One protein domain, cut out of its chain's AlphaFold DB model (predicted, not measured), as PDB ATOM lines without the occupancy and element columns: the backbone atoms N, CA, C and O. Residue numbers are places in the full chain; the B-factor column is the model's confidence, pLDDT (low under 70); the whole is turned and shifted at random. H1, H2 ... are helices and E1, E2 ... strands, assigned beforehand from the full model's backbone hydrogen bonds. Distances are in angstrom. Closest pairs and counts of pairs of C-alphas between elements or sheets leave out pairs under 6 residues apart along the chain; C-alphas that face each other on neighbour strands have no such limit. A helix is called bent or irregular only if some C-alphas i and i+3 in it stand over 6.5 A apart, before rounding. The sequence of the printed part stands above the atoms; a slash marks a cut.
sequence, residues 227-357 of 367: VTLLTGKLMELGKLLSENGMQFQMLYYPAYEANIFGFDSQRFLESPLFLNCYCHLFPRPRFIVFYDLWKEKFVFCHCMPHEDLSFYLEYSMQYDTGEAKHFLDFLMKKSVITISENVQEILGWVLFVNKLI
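AT A GLANCE: This is residues 227 to 357 of the 367 residues of the protein "GNAT family N-acetyltransferase" of Saprospiraceae bacterium (UniProt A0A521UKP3). A strongly twisted sheet of five strands has H1 and H3 packed on one face, H1 over E2 and E3 and H3 over E4; at the end of the longest axis away from H3 lie H2, which only grazes the sheet, and the wide loop of residues 307 to 329. E4 and E5, the two longest strands, bend together as a hairpin. The printed part has 131 residues, with three named helices and five named strands in the order H1 E1 H2 E2 E3 E4 E5 H3, and its class is mixed, helices and strands. The sheet's order is E1 E2 E3 E4 E5, antiparallel throughout. The whole is compact, with a radius of gyration of the C-alphas of 14.3 A and spans of 41 by 30 by 28 A.

IN THESE COORDINATES: H1, residues 227 to 243, begins at C-alpha 227 (219.705, 156.324, 168.828) and is 24.0 A long. E1 is residues 248 to 252. H2, residues 254 to 261, is irregular: C-alphas 256 and 259 are 7.8 A apart. E2 is residues 273 to 277 and E3 residues 287 to 292. E4, residues 297 to 306, is 24.9 A long and bends by 65 degrees at residue 302. E5, residues 330 to 340, is 23.9 A long and bends by 80 degrees at residue 335. H3, residues 343 to 356, is 20.4 A long and ends at C-alpha 356 (208.243, 146.726, 139.600).

HOW THE PARTS SIT: E2, E3, E4 and E5 form a meander, each strand the antiparallel neighbour of the one before. E1 is an edge strand beside E2, with N 276 and O 249 2.7 A apart. In the hairpin of E2 and E3, N 275 and O 289 are 2.8 A apart. In the hairpin of E3 and E4, N 292 and O 297 are 2.8 A apart. In the hairpin of E4 and E5, the other edge strand, N 300 and O 338 are 3.0 A apart. H1 and H3 on one face of the sheet make two layers, helices over strands. H1 is on the sheet at a height of 8.1 A and runs along the strands; its closest C-alphas to E3 are those of Leu 230 and Tyr 291, 6.4 A. H3 is on the sheet at a height of 9.0 A, over E4 and along it at 20 degrees on the local plane; the closest C-alphas of E4 and H3 are those of Phe 300 and Ile 346, 6.8 A apart. H1, with residues 236 to 241 alone, touches H3, the same way at a steep tilt of 49 degrees; the closest C-alphas are those of Leu 237 and Val 343, 6.2 A. H2 only grazes the sheet with its residues 254 to 258, the C-alphas of Ala 255 and Phe 330 being closest at 6.3 A, and is apart from H1 and H3. Every O i to N i+4 pair is within hydrogen-bond range in H1 and H3; in H2 it is 0 of 4, beside 3 of 5 O i to N i+3 pairs.

THE WHOLE: The C-alphas farthest apart are those of Glu 314 and Lys 355, 41.8 A. The printed part has no cut. The links H2 to E2, 11 residues, and E4 to E5, 23 residues, are long. Mean pLDDT of the printed part is 84.9, and residues 307 to 325 are under 70.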
ATOM      1  N   VAL A 227     220.416 155.331 169.656       93.81
ATOM      2  CA  VAL A 227     219.705 156.324 168.828       93.81
ATOM      3  C   VAL A 227     220.611 157.003 167.801       93.81
ATOM      4  O   VAL A 227     220.208 157.150 166.646       93.81
ATOM      5  N   THR A 228     221.847 157.354 168.169       94.06
ATOM      6  CA  THR A 228     222.804 158.003 167.261       94.06
ATOM      7  C   THR A 228     223.243 157.053 166.154       94.06
ATOM      8  O   THR A 228     223.250 157.431 164.982       94.06
ATOM      9  N   LEU A 229     223.550 155.801 166.509       94.12
ATOM     10  CA  LEU A 229     223.941 154.772 165.544       94.12
ATOM     11  C   LEU A 229     222.799 154.447 164.572       94.12
ATOM     12  O   LEU A 229     223.009 154.430 163.359       94.12
ATOM     13  N   LEU A 230     221.587 154.237 165.094       94.38
ATOM     14  CA  LEU A 230     220.399 153.917 164.302       94.38
ATOM     15  C   LEU A 230     220.049 155.053 163.336       94.38
ATOM     16  O   LEU A 230     219.875 154.825 162.139       94.38
ATOM     17  N   THR A 231     220.001 156.286 163.848       94.88
ATOM     18  CA  THR A 231     219.702 157.478 163.047       94.88
ATOM     19  C   THR A 231     220.761 157.683 161.970       94.88
ATOM     20  O   THR A 231     220.412 157.875 160.810       94.88
ATOM     21  N   GLY A 232     222.048 157.569 162.316       95.94
ATOM     22  CA  GLY A 232     223.148 157.715 161.364       95.94
ATOM     23  C   GLY A 232     223.071 156.710 160.211       95.94
ATOM     24  O   GLY A 232     223.179 157.104 159.051       95.94
ATOM     25  N   LYS A 233     222.801 155.432 160.508       97.25
ATOM     26  CA  LYS A 233     222.660 154.381 159.487       97.25
ATOM     27  C   LYS A 233     221.481 154.619 158.550       97.25
ATOM     28  O   LYS A 233     221.609 154.456 157.338       97.25
ATOM     29  N   LEU A 234     220.335 155.039 159.076       97.19
ATOM     30  CA  LEU A 234     219.171 155.326 158.237       97.19
ATOM     31  C   LEU A 234     219.319 156.645 157.465       97.19
ATOM     32  O   LEU A 234     218.846 156.734 156.336       97.19
ATOM     33  N   MET A 235     220.017 157.645 158.010       96.50
ATOM     34  CA  MET A 235     220.366 158.868 157.275       96.50
ATOM     35  C   MET A 235     221.340 158.593 156.123       96.50
ATOM     36  O   MET A 235     221.173 159.170 155.051       96.50
ATOM     37  N   GLU A 236     222.314 157.695 156.310       97.38
ATOM     38  CA  GLU A 236     223.230 157.241 155.252       97.38
ATOM     39  C   GLU A 236     222.448 156.682 154.052       97.38
ATOM     40  O   GLU A 236     222.619 157.149 152.923       97.38
ATOM     41  N   LEU A 237     221.522 155.750 154.299       97.94
ATOM     42  CA  LEU A 237     220.653 155.211 153.252       97.94
ATOM     43  C   LEU A 237     219.707 156.274 152.677       97.94
ATOM     44  O   LEU A 237     219.518 156.339 151.465       97.94
ATOM     45  N   GLY A 238     219.118 157.115 153.527       96.75
ATOM     46  CA  GLY A 238     218.232 158.195 153.101       96.75
ATOM     47  C   GLY A 238     218.914 159.142 152.113       96.75
ATOM     48  O   GLY A 238     218.350 159.458 151.069       96.75
ATOM     49  N   LYS A 239     220.167 159.523 152.379       97.44
ATOM     50  CA  LYS A 239     220.960 160.350 151.465       97.44
ATOM     51  C   LYS A 239     221.119 159.683 150.095       97.44
ATOM     52  O   LYS A 239     220.837 160.314 149.080       97.44
ATOM     53  N   LEU A 240     221.492 158.404 150.073       98.00
ATOM     54  CA  LEU A 240     221.643 157.632 148.836       98.00
ATOM     55  C   LEU A 240     220.325 157.509 148.058       98.00
ATOM     56  O   LEU A 240     220.313 157.609 146.832       98.00
ATOM     57  N   LEU A 241     219.202 157.326 148.757       96.50
ATOM     58  CA  LEU A 241     217.874 157.310 148.144       96.50
ATOM     59  C   LEU A 241     217.547 158.662 147.495       96.50
ATOM     60  O   LEU A 241     217.146 158.689 146.330       96.50
ATOM     61  N   SER A 242     217.776 159.776 148.198       95.62
ATOM     62  CA  SER A 242     217.572 161.124 147.649       95.62
ATOM     63  C   SER A 242     218.450 161.402 146.427       95.62
ATOM     64  O   SER A 242     217.950 161.924 145.433       95.62
ATOM     65  N   GLU A 243     219.728 161.014 146.466       97.38
ATOM     66  CA  GLU A 243     220.665 161.141 145.335       97.38
ATOM     67  C   GLU A 243     220.192 160.356 144.095       97.38
ATOM     68  O   GLU A 243     220.483 160.746 142.968       97.38
ATOM     69  N   ASN A 244     219.397 159.298 144.289       96.19
ATOM     70  CA  ASN A 244     218.788 158.498 143.221       96.19
ATOM     71  C   ASN A 244     217.324 158.883 142.920       96.19
ATOM     72  O   ASN A 244     216.599 158.121 142.280       96.19
ATOM     73  N   GLY A 245     216.864 160.051 143.383       93.81
ATOM     74  CA  GLY A 245     215.520 160.569 143.103       93.81
ATOM     75  C   GLY A 245     214.381 159.818 143.805       93.81
ATOM     76  O   GLY A 245     213.217 159.981 143.435       93.81
ATOM     77  N   MET A 246     214.687 158.995 144.809       93.62
ATOM     78  CA  MET A 246     213.691 158.249 145.571       93.62
ATOM     79  C   MET A 246     213.101 159.105 146.692       93.62
ATOM     80  O   MET A 246     213.823 159.688 147.501       93.62
ATOM     81  N   GLN A 247     211.771 159.123 146.787       90.50
ATOM     82  CA  GLN A 247     211.070 159.718 147.924       90.50
ATOM     83  C   GLN A 247     210.882 158.693 149.046       90.50
ATOM     84  O   GLN A 247     210.447 157.559 148.812       90.50
ATOM     85  N   PHE A 248     211.164 159.123 150.269       93.00
ATOM     86  CA  PHE A 248     210.968 158.351 151.488       93.00
ATOM     87  C   PHE A 248     210.594 159.283 152.643       93.00
ATOM     88  O   PHE A 248     210.719 160.503 152.546       93.00
ATOM     89  N   GLN A 249     210.140 158.697 153.744       92.94
ATOM     90  CA  GLN A 249     209.944 159.388 155.018       92.94
ATOM     91  C   GLN A 249     210.665 158.616 156.116       92.94
ATOM     92  O   GLN A 249     210.589 157.392 156.148       92.94
ATOM     93  N   MET A 250     211.354 159.311 157.013       93.00
ATOM     94  CA  MET A 250     211.870 158.711 158.241       93.00
ATOM     95  C   MET A 250     210.791 158.839 159.314       93.00
ATOM     96  O   MET A 250     210.335 159.950 159.575       93.00
ATOM     97  N   LEU A 251     210.363 157.717 159.890       90.94
ATOM     98  CA  LEU A 251     209.259 157.672 160.847       90.94
ATOM     99  C   LEU A 251     209.709 157.055 162.167       90.94
ATOM    100  O   LEU A 251     210.376 156.016 162.191       90.94
ATOM    101  N   TYR A 252     209.292 157.690 163.258       90.44
ATOM    102  CA  TYR A 252     209.369 157.138 164.598       90.44
ATOM    103  C   TYR A 252     208.293 156.077 164.797       90.44
ATOM    104  O   TYR A 252     207.145 156.246 164.388       90.44
ATOM    105  N   TYR A 253     208.663 154.996 165.474       89.75
ATOM    106  CA  TYR A 253     207.803 153.849 165.719       89.75
ATOM    107  C   TYR A 253     207.772 153.498 167.209       89.75
ATOM    108  O   TYR A 253     208.492 152.601 167.649       89.75
ATOM    109  N   PRO A 254     206.949 154.197 168.011       83.19
ATOM    110  CA  PRO A 254     206.740 153.877 169.422       83.19
ATOM    111  C   PRO A 254     206.408 152.405 169.683       83.19
ATOM    112  O   PRO A 254     206.895 151.818 170.647       83.19
ATOM    113  N   ALA A 255     205.640 151.774 168.792       81.75
ATOM    114  CA  ALA A 255     205.179 150.395 168.933       81.75
ATOM    115  C   ALA A 255     206.267 149.317 168.713       81.75
ATOM    116  O   ALA A 255     205.949 148.143 168.515       81.75
ATOM    117  N   TYR A 256     207.553 149.686 168.769       85.00
ATOM    118  CA  TYR A 256     208.687 148.758 168.687       85.00
ATOM    119  C   TYR A 256     208.746 147.758 169.854       85.00
ATOM    120  O   TYR A 256     209.405 146.730 169.742       85.00
ATOM    121  N   GLU A 257     208.035 148.044 170.946       79.50
ATOM    122  CA  GLU A 257     207.942 147.215 172.157       79.50
ATOM    123  C   GLU A 257     206.785 146.205 172.116       79.50
ATOM    124  O   GLU A 257     206.349 145.699 173.151       79.50
ATOM    125  N   ALA A 258     206.254 145.902 170.926       77.25
ATOM    126  CA  ALA A 258     205.165 144.940 170.750       77.25
ATOM    127  C   ALA A 258     205.446 143.589 171.443       77.25
ATOM    128  O   ALA A 258     204.542 142.949 171.976       77.25
ATOM    129  N   ASN A 259     206.711 143.170 171.491       76.50
ATOM    130  CA  ASN A 259     207.150 141.935 172.139       76.50
ATOM    131  C   ASN A 259     206.758 141.840 173.625       76.50
ATOM    132  O   ASN A 259     206.479 140.744 174.107       76.50
ATOM    133  N   ILE A 260     206.671 142.967 174.341       76.50
ATOM    134  CA  ILE A 260     206.257 143.000 175.755       76.50
ATOM    135  C   ILE A 260     204.802 142.541 175.922       76.50
ATOM    136  O   ILE A 260     204.443 141.979 176.953       76.50
ATOM    137  N   PHE A 261     203.979 142.712 174.887       73.25
ATOM    138  CA  PHE A 261     202.582 142.279 174.854       73.25
ATOM    139  C   PHE A 261     202.411 140.873 174.249       73.25
ATOM    140  O   PHE A 261     201.304 140.479 173.892       73.25
ATOM    141  N   GLY A 262     203.500 140.109 174.111       74.62
ATOM    142  CA  GLY A 262     203.473 138.740 173.589       74.62
ATOM    143  C   GLY A 262     203.434 138.638 172.062       74.62
ATOM    144  O   GLY A 262     203.263 137.537 171.532       74.62
ATOM    145  N   PHE A 263     203.608 139.747 171.334       78.56
ATOM    146  CA  PHE A 263     203.729 139.702 169.878       78.56
ATOM    147  C   PHE A 263     205.079 139.110 169.446       78.56
ATOM    148  O   PHE A 263     206.132 139.405 170.006       78.56
ATOM    149  N   ASP A 264     205.054 138.271 168.407       79.62
ATOM    150  CA  ASP A 264     206.245 137.590 167.893       79.62
ATOM    151  C   ASP A 264     207.218 138.572 167.212       79.62
ATOM    152  O   ASP A 264     206.920 139.121 166.144       79.62
ATOM    153  N   SER A 265     208.412 138.717 167.793       76.44
ATOM    154  CA  SER A 265     209.555 139.492 167.277       76.44
ATOM    155  C   SER A 265     209.905 139.210 165.810       76.44
ATOM    156  O   SER A 265     210.372 140.085 165.072       76.44
ATOM    157  N   GLN A 266     209.666 137.989 165.323       79.69
ATOM    158  CA  GLN A 266     209.931 137.632 163.931       79.69
ATOM    159  C   GLN A 266     208.882 138.207 162.985       79.69
ATOM    160  O   GLN A 266     209.213 138.556 161.850       79.69
ATOM    161  N   ARG A 267     207.644 138.368 163.460       84.88
ATOM    162  CA  ARG A 267     206.509 138.865 162.678       84.88
ATOM    163  C   ARG A 267     206.332 140.367 162.793       84.88
ATOM    164  O   ARG A 267     205.973 140.980 161.799       84.88
ATOM    165  N   PHE A 268     206.611 140.973 163.940       88.62
ATOM    166  CA  PHE A 268     206.401 142.405 164.166       88.62
ATOM    167  C   PHE A 268     207.709 143.197 164.120       88.62
ATOM    168  O   PHE A 268     208.797 142.654 164.322       88.62
ATOM    169  N   LEU A 269     207.623 144.469 163.731       89.12
ATOM    170  CA  LEU A 269     208.766 145.377 163.714       89.12
ATOM    171  C   LEU A 269     209.193 145.715 165.150       89.12
ATOM    172  O   LEU A 269     208.366 146.127 165.952       89.12
ATOM    173  N   GLU A 270     210.489 145.602 165.437       87.75
ATOM    174  CA  GLU A 270     211.081 145.930 166.748       87.75
ATOM    175  C   GLU A 270     212.086 147.088 166.661       87.75
ATOM    176  O   GLU A 270     212.931 147.261 167.532       87.75
ATOM    177  N   SER A 271     212.053 147.873 165.585       91.81
ATOM    178  CA  SER A 271     212.936 149.030 165.428       91.81
ATOM    179  C   SER A 271     212.158 150.316 165.703       91.81
ATOM    180  O   SER A 271     211.124 150.512 165.065       91.81
ATOM    181  N   PRO A 272     212.630 151.211 166.590       92.69
ATOM    182  CA  PRO A 272     211.925 152.450 166.939       92.69
ATOM    183  C   PRO A 272     211.993 153.515 165.835       92.69
ATOM    184  O   PRO A 272     211.402 154.586 165.966       92.69
ATOM    185  N   LEU A 273     212.753 153.259 164.769       94.00
ATOM    186  CA  LEU A 273     212.966 154.174 163.661       94.00
ATOM    187  C   LEU A 273     213.111 153.375 162.369       94.00
ATOM    188  O   LEU A 273     213.865 152.404 162.309       94.00
ATOM    189  N   PHE A 274     212.420 153.803 161.319       95.69
ATOM    190  CA  PHE A 274     212.536 153.188 160.002       95.69
ATOM    191  C   PHE A 274     212.358 154.220 158.884       95.69
ATOM    192  O   PHE A 274     211.825 155.312 159.088       95.69
ATOM    193  N   LEU A 275     212.801 153.866 157.678       96.00
ATOM    194  CA  LEU A 275     212.489 154.588 156.449       96.00
ATOM    195  C   LEU A 275     211.264 153.960 155.789       96.00
ATOM    196  O   LEU A 275     211.297 152.793 155.405       96.00
ATOM    197  N   ASN A 276     210.197 154.734 155.623       94.94
ATOM    198  CA  ASN A 276     209.053 154.408 154.783       94.94
ATOM    199  C   ASN A 276     209.391 154.720 153.318       94.94
ATOM    200  O   ASN A 276     209.413 155.885 152.909       94.94
ATOM    201  N   CYS A 277     209.669 153.685 152.531       94.31
ATOM    202  CA  CYS A 277     209.935 153.818 151.104       94.31
ATOM    203  C   CYS A 277     208.620 153.971 150.325       94.31
ATOM    204  O   CYS A 277     207.597 153.389 150.682       94.31
ATOM    205  N   TYR A 278     208.658 154.710 149.211       92.06
ATOM    206  CA  TYR A 278     207.491 154.924 148.340       92.06
ATOM    207  C   TYR A 278     206.298 155.573 149.058       92.06
ATOM    208  O   TYR A 278     205.140 155.286 148.749       92.06
ATOM    209  N   CYS A 279     206.576 156.480 149.995       87.25
ATOM    210  CA  CYS A 279     205.571 157.215 150.771       87.25
ATOM    211  C   CYS A 279     204.549 157.991 149.913       87.25
ATOM    212  O   CYS A 279     203.457 158.289 150.377       87.25
ATOM    213  N   HIS A 280     204.872 158.290 148.652       86.19
ATOM    214  CA  HIS A 280     203.970 158.934 147.691       86.19
ATOM    215  C   HIS A 280     203.033 157.957 146.960       86.19
ATOM    216  O   HIS A 280     202.053 158.388 146.357       86.19
ATOM    217  N   LEU A 281     203.334 156.652 146.973       87.31
ATOM    218  CA  LEU A 281     202.530 155.616 146.313       87.31
ATOM    219  C   LEU A 281     201.560 154.936 147.276       87.31
ATOM    220  O   LEU A 281     200.488 154.497 146.856       87.31
ATOM    221  N   PHE A 282     201.934 154.827 148.552       85.31
ATOM    222  CA  PHE A 282     201.128 154.165 149.568       85.31
ATOM    223  C   PHE A 282     200.794 155.134 150.705       85.31
ATOM    224  O   PHE A 282     201.711 155.704 151.292       85.31
ATOM    225  N   PRO A 283     199.507 155.283 151.070       79.69
ATOM    226  CA  PRO A 283     199.100 156.171 152.160       79.69
ATOM    227  C   PRO A 283     199.534 155.665 153.544       79.69
ATOM    228  O   PRO A 283     199.539 156.432 154.500       79.69
ATOM    229  N   ARG A 284     199.886 154.377 153.666       85.06
ATOM    230  CA  ARG A 284     200.434 153.762 154.882       85.06
ATOM    231  C   ARG A 284     201.729 153.004 154.560       85.06
ATOM    232  O   ARG A 284     201.862 152.531 153.424       85.06
ATOM    233  N   PRO A 285     202.657 152.841 155.525       90.00
ATOM    234  CA  PRO A 285     203.904 152.118 155.313       90.00
ATOM    235  C   PRO A 285     203.669 150.695 154.813       90.00
ATOM    236  O   PRO A 285     202.949 149.908 155.427       90.00
ATOM    237  N   ARG A 286     204.288 150.378 153.675       92.31
ATOM    238  CA  ARG A 286     204.149 149.078 153.004       92.31
ATOM    239  C   ARG A 286     205.492 148.457 152.668       92.31
ATOM    240  O   ARG A 286     205.644 147.248 152.749       92.31
ATOM    241  N   PHE A 287     206.476 149.279 152.338       95.56
ATOM    242  CA  PHE A 287     207.856 148.854 152.169       95.56
ATOM    243  C   PHE A 287     208.715 149.725 153.060       95.56
ATOM    244  O   PHE A 287     208.698 150.949 152.924       95.56
ATOM    245  N   ILE A 288     209.439 149.099 153.976       96.88
ATOM    246  CA  ILE A 288     210.244 149.827 154.947       96.88
ATOM    247  C   ILE A 288     211.663 149.293 154.966       96.88
ATOM    248  O   ILE A 288     211.891 148.100 154.752       96.88
ATOM    249  N   VAL A 289     212.605 150.178 155.271       97.81
ATOM    250  CA  VAL A 289     213.957 149.790 155.659       97.81
ATOM    251  C   VAL A 289     214.186 150.189 157.105       97.81
ATOM    252  O   VAL A 289     213.994 151.347 157.466       97.81
ATOM    253  N   PHE A 290     214.636 149.248 157.923       96.62
ATOM    254  CA  PHE A 290     215.126 149.525 159.270       96.62
ATOM    255  C   PHE A 290     216.531 148.946 159.444       96.62
ATOM    256  O   PHE A 290     216.994 148.150 158.623       96.62
ATOM    257  N   TYR A 291     217.222 149.360 160.504       96.25
ATOM    258  CA  TYR A 291     218.542 148.840 160.846       96.25
ATOM    259  C   TYR A 291     218.461 148.046 162.153       96.25
ATOM    260  O   TYR A 291     217.977 148.544 163.171       96.25
ATOM    261  N   ASP A 292     218.911 146.796 162.112       93.50
ATOM    262  CA  ASP A 292     219.032 145.915 163.271       93.50
ATOM    263  C   ASP A 292     220.391 146.187 163.933       93.50
ATOM    264  O   ASP A 292     221.434 145.775 163.421       93.50
ATOM    265  N   LEU A 293     220.389 146.919 165.055       91.06
ATOM    266  CA  LEU A 293     221.617 147.281 165.779       91.06
ATOM    267  C   LEU A 293     222.360 146.067 166.349       91.06
ATOM    268  O   LEU A 293     223.574 146.137 166.499       91.06
ATOM    269  N   TRP A 294     221.660 144.976 166.664       88.25
ATOM    270  CA  TRP A 294     222.276 143.786 167.254       88.25
ATOM    271  C   TRP A 294     222.987 142.943 166.204       88.25
ATOM    272  O   TRP A 294     224.052 142.392 166.466       88.25
ATOM    273  N   LYS A 295     222.395 142.843 165.009       92.12
ATOM    274  CA  LYS A 295     222.994 142.127 163.873       92.12
ATOM    275  C   LYS A 295     223.904 143.008 163.021       92.12
ATOM    276  O   LYS A 295     224.574 142.481 162.142       92.12
ATOM    277  N   GLU A 296     223.887 144.317 163.260       94.50
ATOM    278  CA  GLU A 296     224.578 145.342 162.476       94.50
ATOM    279  C   GLU A 296     224.215 145.284 160.973       94.50
ATOM    280  O   GLU A 296     225.067 145.460 160.106       94.50
ATOM    281  N   LYS A 297     222.931 145.044 160.645       96.94
ATOM    282  CA  LYS A 297     222.442 144.924 159.253       96.94
ATOM    283  C   LYS A 297     221.242 145.811 158.972       96.94
ATOM    284  O   LYS A 297     220.362 145.982 159.814       96.94
ATOM    285  N   PHE A 298     221.147 146.281 157.738       98.12
ATOM    286  CA  PHE A 298     219.908 146.807 157.187       98.12
ATOM    287  C   PHE A 298     218.966 145.661 156.816       98.12
ATOM    288  O   PHE A 298     219.396 144.620 156.313       98.12
ATOM    289  N   VAL A 299     217.672 145.883 157.010       97.44
ATOM    290  CA  VAL A 299     216.609 144.955 156.630       97.44
ATOM    291  C   VAL A 299     215.598 145.714 155.788       97.44
ATOM    292  O   VAL A 299     214.977 146.659 156.269       97.44
ATOM    293  N   PHE A 300     215.424 145.291 154.537       98.00
ATOM    294  CA  PHE A 300     214.369 145.793 153.663       98.00
ATOM    295  C   PHE A 300     213.226 144.784 153.632       98.00
ATOM    296  O   PHE A 300     213.428 143.620 153.279       98.00
ATOM    297  N   CYS A 301     212.022 145.205 154.004       95.94
ATOM    298  CA  CYS A 301     210.874 144.311 154.101       95.94
ATOM    299  C   CYS A 301     209.595 144.917 153.523       95.94
ATOM    300  O   CYS A 301     209.395 146.132 153.480       95.94
ATOM    301  N   HIS A 302     208.715 144.017 153.085       94.56
ATOM    302  CA  HIS A 302     207.320 144.313 152.802       94.56
ATOM    303  C   HIS A 302     206.518 144.088 154.087       94.56
ATOM    304  O   HIS A 302     206.559 143.008 154.686       94.56
ATOM    305  N   CYS A 303     205.793 145.115 154.509       92.88
ATOM    306  CA  CYS A 303     205.038 145.168 155.748       92.88
ATOM    307  C   CYS A 303     203.557 145.439 155.488       92.88
ATOM    308  O   CYS A 303     203.158 145.952 154.442       92.88
ATOM    309  N   MET A 304     202.740 145.094 156.475       89.44
ATOM    310  CA  MET A 304     201.324 145.417 156.516       89.44
ATOM    311  C   MET A 304     201.002 146.014 157.889       89.44
ATOM    312  O   MET A 304     201.309 145.367 158.894       89.44
ATOM    313  N   PRO A 305     200.395 147.210 157.947       82.81
ATOM    314  CA  PRO A 305     199.819 147.728 159.178       82.81
ATOM    315  C   PRO A 305     198.735 146.779 159.692       82.81
ATOM    316  O   PRO A 305     197.925 146.278 158.908       82.81
ATOM    317  N   HIS A 306     198.732 146.533 160.993       77.25
ATOM    318  CA  HIS A 306     197.719 145.765 161.693       77.25
ATOM    319  C   HIS A 306     197.026 146.690 162.694       77.25
ATOM    320  O   HIS A 306     197.653 147.169 163.639       77.25
ATOM    321  N   GLU A 307     195.738 146.947 162.471       63.50
ATOM    322  CA  GLU A 307     194.902 147.755 163.360       63.50
ATOM    323  C   GLU A 307     194.537 146.913 164.588       63.50
ATOM    324  O   GLU A 307     193.547 146.191 164.588       63.50
ATOM    325  N   ASP A 308     195.377 146.945 165.622       56.78
ATOM    326  CA  ASP A 308     195.002 146.474 166.960       56.78
ATOM    327  C   ASP A 308     195.679 147.355 168.015       56.78
ATOM    328  O   ASP A 308     196.704 147.019 168.600       56.78
ATOM    329  N   LEU A 309     195.145 148.568 168.170       52.69
ATOM    330  CA  LEU A 309     195.657 149.598 169.083       52.69
ATOM    331  C   LEU A 309     195.138 149.439 170.522       52.69
ATOM    332  O   LEU A 309     195.597 150.160 171.408       52.69
ATOM    333  N   SER A 310     194.204 148.511 170.760       52.09
ATOM    334  CA  SER A 310     193.459 148.370 172.021       52.09
ATOM    335  C   SER A 310     194.378 148.257 173.240       52.09
ATOM    336  O   SER A 310     194.148 148.902 174.254       52.09
ATOM    337  N   PHE A 311     195.448 147.468 173.115       48.19
ATOM    338  CA  PHE A 311     196.380 147.172 174.208       48.19
ATOM    339  C   PHE A 311     197.518 148.190 174.348       48.19
ATOM    340  O   PHE A 311     198.113 148.313 175.415       48.19
ATOM    341  N   TYR A 312     197.841 148.926 173.281       49.50
ATOM    342  CA  TYR A 312     199.010 149.805 173.253       49.50
ATOM    343  C   TYR A 312     198.728 151.173 173.899       49.50
ATOM    344  O   TYR A 312     199.613 151.769 174.514       49.50
ATOM    345  N   LEU A 313     197.490 151.672 173.811       48.38
ATOM    346  CA  LEU A 313     197.102 152.999 174.314       48.38
ATOM    347  C   LEU A 313     197.035 153.104 175.848       48.38
ATOM    348  O   LEU A 313     197.234 154.194 176.377       48.38
ATOM    349  N   GLU A 314     196.803 152.006 176.575       44.81
ATOM    350  CA  GLU A 314     196.816 152.023 178.051       44.81
ATOM    351  C   GLU A 314     198.235 152.065 178.637       44.81
ATOM    352  O   GLU A 314     198.425 152.491 179.776       44.81
ATOM    353  N   TYR A 315     199.234 151.641 177.859       41.75
ATOM    354  CA  TYR A 315     200.592 151.393 178.343       41.75
ATOM    355  C   TYR A 315     201.651 152.315 177.726       41.75
ATOM    356  O   TYR A 315     202.718 152.533 178.303       41.75
ATOM    357  N   SER A 316     201.358 152.886 176.558       45.44
ATOM    358  CA  SER A 316     202.182 153.931 175.969       45.44
ATOM    359  C   SER A 316     202.121 155.176 176.846       45.44
ATOM    360  O   SER A 316     201.051 155.725 177.110       45.44
ATOM    361  N   MET A 317     203.282 155.635 177.317       43.91
ATOM    362  CA  MET A 317     203.392 156.950 177.939       43.91
ATOM    363  C   MET A 317     202.765 157.971 176.992       43.91
ATOM    364  O   MET A 317     203.262 158.170 175.891       43.91
ATOM    365  N   GLN A 318     201.642 158.536 177.434       44.28
ATOM    366  CA  GLN A 318     200.736 159.421 176.704       44.28
ATOM    367  C   GLN A 318     201.476 160.313 175.697       44.28
ATOM    368  O   GLN A 318     202.120 161.291 176.081       44.28
ATOM    369  N   TYR A 319     201.394 159.924 174.424       47.19
ATOM    370  CA  TYR A 319     201.946 160.649 173.285       47.19
ATOM    371  C   TYR A 319     201.001 161.787 172.892       47.19
ATOM    372  O   TYR A 319     199.793 161.570 172.775       47.19
ATOM    373  N   ASP A 320     201.548 162.980 172.667       39.75
ATOM    374  CA  ASP A 320     200.827 164.112 172.083       39.75
ATOM    375  C   ASP A 320     200.914 163.983 170.554       39.75
ATOM    376  O   ASP A 320     201.978 164.086 169.958       39.75
ATOM    377  N   THR A 321     199.816 163.623 169.890       45.91
ATOM    378  CA  THR A 321     199.823 163.144 168.493       45.91
ATOM    379  C   THR A 321     199.728 164.266 167.450       45.91
ATOM    380  O   THR A 321     199.196 164.067 166.355       45.91
ATOM    381  N   GLY A 322     200.254 165.452 167.762       38.38
ATOM    382  CA  GLY A 322     200.072 166.658 166.949       38.38
ATOM    383  C   GLY A 322     200.810 166.678 165.602       38.38
ATOM    384  O   GLY A 322     200.363 167.366 164.685       38.38
ATOM    385  N   GLU A 323     201.905 165.923 165.433       45.91
ATOM    386  CA  GLU A 323     202.732 165.974 164.217       45.91
ATOM    387  C   GLU A 323     203.000 164.597 163.582       45.91
ATOM    388  O   GLU A 323     203.324 163.612 164.244       45.91
ATOM    389  N   ALA A 324     202.924 164.543 162.247       49.78
ATOM    390  CA  ALA A 324     203.004 163.349 161.392       49.78
ATOM    391  C   ALA A 324     204.385 162.641 161.330       49.78
ATOM    392  O   ALA A 324     204.764 162.106 160.287       49.78
ATOM    393  N   LYS A 325     205.159 162.634 162.422       66.50
ATOM    394  CA  LYS A 325     206.461 161.944 162.533       66.50
ATOM    395  C   LYS A 325     206.362 160.551 163.163       66.50
ATOM    396  O   LYS A 325     207.299 159.764 163.026       66.50
ATOM    397  N   HIS A 326     205.246 160.237 163.818       74.12
ATOM    398  CA  HIS A 326     205.017 158.959 164.493       74.12
ATOM    399  C   HIS A 326     204.103 158.041 163.676       74.12
ATOM    400  O   HIS A 326     203.096 158.481 163.124       74.12
ATOM    401  N   PHE A 327     204.431 156.750 163.638       77.25
ATOM    402  CA  PHE A 327     203.548 155.699 163.144       77.25
ATOM    403  C   PHE A 327     203.144 154.780 164.301       77.25
ATOM    404  O   PHE A 327     204.015 154.236 164.980       77.25
ATOM    405  N   LEU A 328     201.836 154.640 164.538       78.38
ATOM    406  CA  LEU A 328     201.297 154.005 165.749       78.38
ATOM    407  C   LEU A 328     200.687 152.615 165.513       78.38
ATOM    408  O   LEU A 328     200.626 151.832 166.456       78.38
ATOM    409  N   ASP A 329     200.266 152.283 164.287       78.44
ATOM    410  CA  ASP A 329     199.743 150.941 163.993       78.44
ATOM    411  C   ASP A 329     200.869 149.907 164.071       78.44
ATOM    412  O   ASP A 329     201.976 150.154 163.586       78.44
ATOM    413  N   PHE A 330     200.582 148.705 164.574       82.31
ATOM    414  CA  PHE A 330     201.577 147.640 164.572       82.31
ATOM    415  C   PHE A 330     201.988 147.273 163.141       82.31
ATOM    416  O   PHE A 330     201.151 146.994 162.281       82.31
ATOM    417  N   LEU A 331     203.294 147.226 162.871       87.44
ATOM    418  CA  LEU A 331     203.827 146.823 161.571       87.44
ATOM    419  C   LEU A 331     204.202 145.343 161.574       87.44
ATOM    420  O   LEU A 331     205.198 144.934 162.172       87.44
ATOM    421  N   MET A 332     203.432 144.543 160.836       89.50
ATOM    422  CA  MET A 332     203.726 143.131 160.603       89.50
ATOM    423  C   MET A 332     204.574 142.965 159.336       89.50
ATOM    424  O   MET A 332     204.168 143.361 158.242       89.50
ATOM    425  N   LYS A 333     205.741 142.337 159.458       91.31
ATOM    426  CA  LYS A 333     206.594 141.888 158.352       91.31
ATOM    427  C   LYS A 333     205.891 140.752 157.603       91.31
ATOM    428  O   LYS A 333     205.720 139.660 158.138       91.31
ATOM    429  N   LYS A 334     205.493 140.998 156.352       91.69
ATOM    430  CA  LYS A 334     204.942 139.971 155.450       91.69
ATOM    431  C   LYS A 334     206.049 139.149 154.807       91.69
ATOM    432  O   LYS A 334     205.939 137.932 154.721       91.69
ATOM    433  N   SER A 335     207.098 139.821 154.350       93.38
ATOM    434  CA  SER A 335     208.287 139.181 153.801       93.38
ATOM    435  C   SER A 335     209.501 140.087 153.951       93.38
ATOM    436  O   SER A 335     209.402 141.314 153.883       93.38
ATOM    437  N   VAL A 336     210.662 139.470 154.149       95.88
ATOM    438  CA  VAL A 336     211.950 140.156 154.066       95.88
ATOM    439  C   VAL A 336     212.428 140.066 152.621       95.88
ATOM    440  O   VAL A 336     212.470 138.977 152.057       95.88
ATOM    441  N   ILE A 337     212.730 141.213 152.017       96.94
ATOM    442  CA  ILE A 337     213.187 141.316 150.625       96.94
ATOM    443  C   ILE A 337     214.697 141.099 150.573       96.94
ATOM    444  O   ILE A 337     215.177 140.310 149.766       96.94
ATOM    445  N   THR A 338     215.441 141.781 151.444       97.75
ATOM    446  CA  THR A 338     216.887 141.592 151.588       97.75
ATOM    447  C   THR A 338     217.360 141.976 152.992       97.75
ATOM    448  O   THR A 338     216.716 142.775 153.684       97.75
ATOM    449  N   ILE A 339     218.486 141.397 153.407       97.81
ATOM    450  CA  ILE A 339     219.224 141.735 154.624       97.81
ATOM    451  C   ILE A 339     220.686 141.895 154.225       97.81
ATOM    452  O   ILE A 339     221.272 140.955 153.696       97.81
ATOM    453  N   SER A 340     221.289 143.046 154.512       97.81
ATOM    454  CA  SER A 340     222.691 143.287 154.169       97.81
ATOM    455  C   SER A 340     223.361 144.256 155.135       97.81
ATOM    456  O   SER A 340     222.734 145.167 155.673       97.81
ATOM    457  N   GLU A 341     224.658 144.059 155.346       97.25
ATOM    458  CA  GLU A 341     225.536 145.027 156.019       97.25
ATOM    459  C   GLU A 341     225.898 146.184 155.068       97.25
ATOM    460  O   GLU A 341     226.227 147.285 155.510       97.25
ATOM    461  N   ASN A 342     225.798 145.958 153.752       97.12
ATOM    462  CA  ASN A 342     226.140 146.929 152.722       97.12
ATOM    463  C   ASN A 342     224.915 147.753 152.303       97.12
ATOM    464  O   ASN A 342     223.991 147.258 151.653       97.12
ATOM    465  N   VAL A 343     224.953 149.052 152.598       97.62
ATOM    466  CA  VAL A 343     223.888 150.000 152.244       97.62
ATOM    467  C   VAL A 343     223.618 150.080 150.732       97.62
ATOM    468  O   VAL A 343     222.476 150.283 150.322       97.62
ATOM    469  N   GLN A 344     224.632 149.860 149.885       97.88
ATOM    470  CA  GLN A 344     224.482 149.893 148.424       97.88
ATOM    471  C   GLN A 344     223.654 148.716 147.902       97.88
ATOM    472  O   GLN A 344     222.902 148.860 146.940       97.88
ATOM    473  N   GLU A 345     223.745 147.555 148.552       97.75
ATOM    474  CA  GLU A 345     222.925 146.397 148.194       97.75
ATOM    475  C   GLU A 345     221.446 146.669 148.495       97.75
ATOM    476  O   GLU A 345     220.573 146.405 147.665       97.75
ATOM    477  N   ILE A 346     221.166 147.278 149.651       98.31
ATOM    478  CA  ILE A 346     219.815 147.699 150.037       98.31
ATOM    479  C   ILE A 346     219.257 148.714 149.042       98.31
ATOM    480  O   ILE A 346     218.133 148.548 148.568       98.31
ATOM    481  N   LEU A 347     220.047 149.730 148.681       98.12
ATOM    482  CA  LEU A 347     219.680 150.707 147.657       98.12
ATOM    483  C   LEU A 347     219.316 150.014 146.337       98.12
ATOM    484  O   LEU A 347     218.269 150.310 145.765       98.12
ATOM    485  N   GLY A 348     220.140 149.067 145.878       97.50
ATOM    486  CA  GLY A 348     219.888 148.300 144.658       97.50
ATOM    487  C   GLY A 348     218.535 147.585 144.678       97.50
ATOM    488  O   GLY A 348     217.776 147.675 143.711       97.50
ATOM    489  N   TRP A 349     218.188 146.949 145.799       98.00
ATOM    490  CA  TRP A 349     216.890 146.296 145.982       98.00
ATOM    491  C   TRP A 349     215.717 147.275 146.043       98.00
ATOM    492  O   TRP A 349     214.670 147.005 145.450       98.00
ATOM    493  N   VAL A 350     215.878 148.423 146.706       97.06
ATOM    494  CA  VAL A 350     214.858 149.481 146.707       97.06
ATOM    495  C   VAL A 350     214.639 149.999 145.278       97.06
ATOM    496  O   VAL A 350     213.513 150.045 144.796       97.06
ATOM    497  N   LEU A 351     215.695 150.293 144.520       96.31
ATOM    498  CA  LEU A 351     215.561 150.730 143.125       96.31
ATOM    499  C   LEU A 351     214.956 149.648 142.218       96.31
ATOM    500  O   LEU A 351     214.191 149.962 141.304       96.31
ATOM    501  N   PHE A 352     215.277 148.377 142.460       96.12
ATOM    502  CA  PHE A 352     214.686 147.255 141.734       96.12
ATOM    503  C   PHE A 352     213.177 147.160 141.978       96.12
ATOM    504  O   PHE A 352     212.403 147.116 141.023       96.12
ATOM    505  N   VAL A 353     212.742 147.209 143.241       94.44
ATOM    506  CA  VAL A 353     211.317 147.183 143.598       94.44
ATOM    507  C   VAL A 353     210.585 148.413 143.048       94.44
ATOM    508  O   VAL A 353     209.478 148.263 142.533       94.44
ATOM    509  N   ASN A 354     211.215 149.594 143.029       92.88
ATOM    510  CA  ASN A 354     210.647 150.795 142.406       92.88
ATOM    511  C   ASN A 354     210.246 150.573 140.937       92.88
ATOM    512  O   ASN A 354     209.198 151.038 140.503       92.88
ATOM    513  N   LYS A 355     211.056 149.828 140.169       91.62
ATOM    514  CA  LYS A 355     210.769 149.508 138.757       91.62
ATOM    515  C   LYS A 355     209.594 148.539 138.596       91.62
ATOM    516  O   LYS A 355     208.959 148.524 137.543       91.62
ATOM    517  N   LEU A 356     209.322 147.717 139.610       90.31
ATOM    518  CA  LEU A 356     208.243 146.726 139.600       90.31
ATOM    519  C   LEU A 356     206.905 147.305 140.074       90.31
ATOM    520  O   LEU A 356     205.849 146.867 139.611       90.31
ATOM    521  N   ILE A 357     206.933 148.281 140.986       85.75
ATOM    522  CA  ILE A 357     205.726 148.947 141.475       85.75
ATOM    523  C   ILE A 357     205.202 149.864 140.365       85.75
ATOM    524  O   ILE A 357     205.674 150.979 140.164       85.75
TER     525      ILE A 357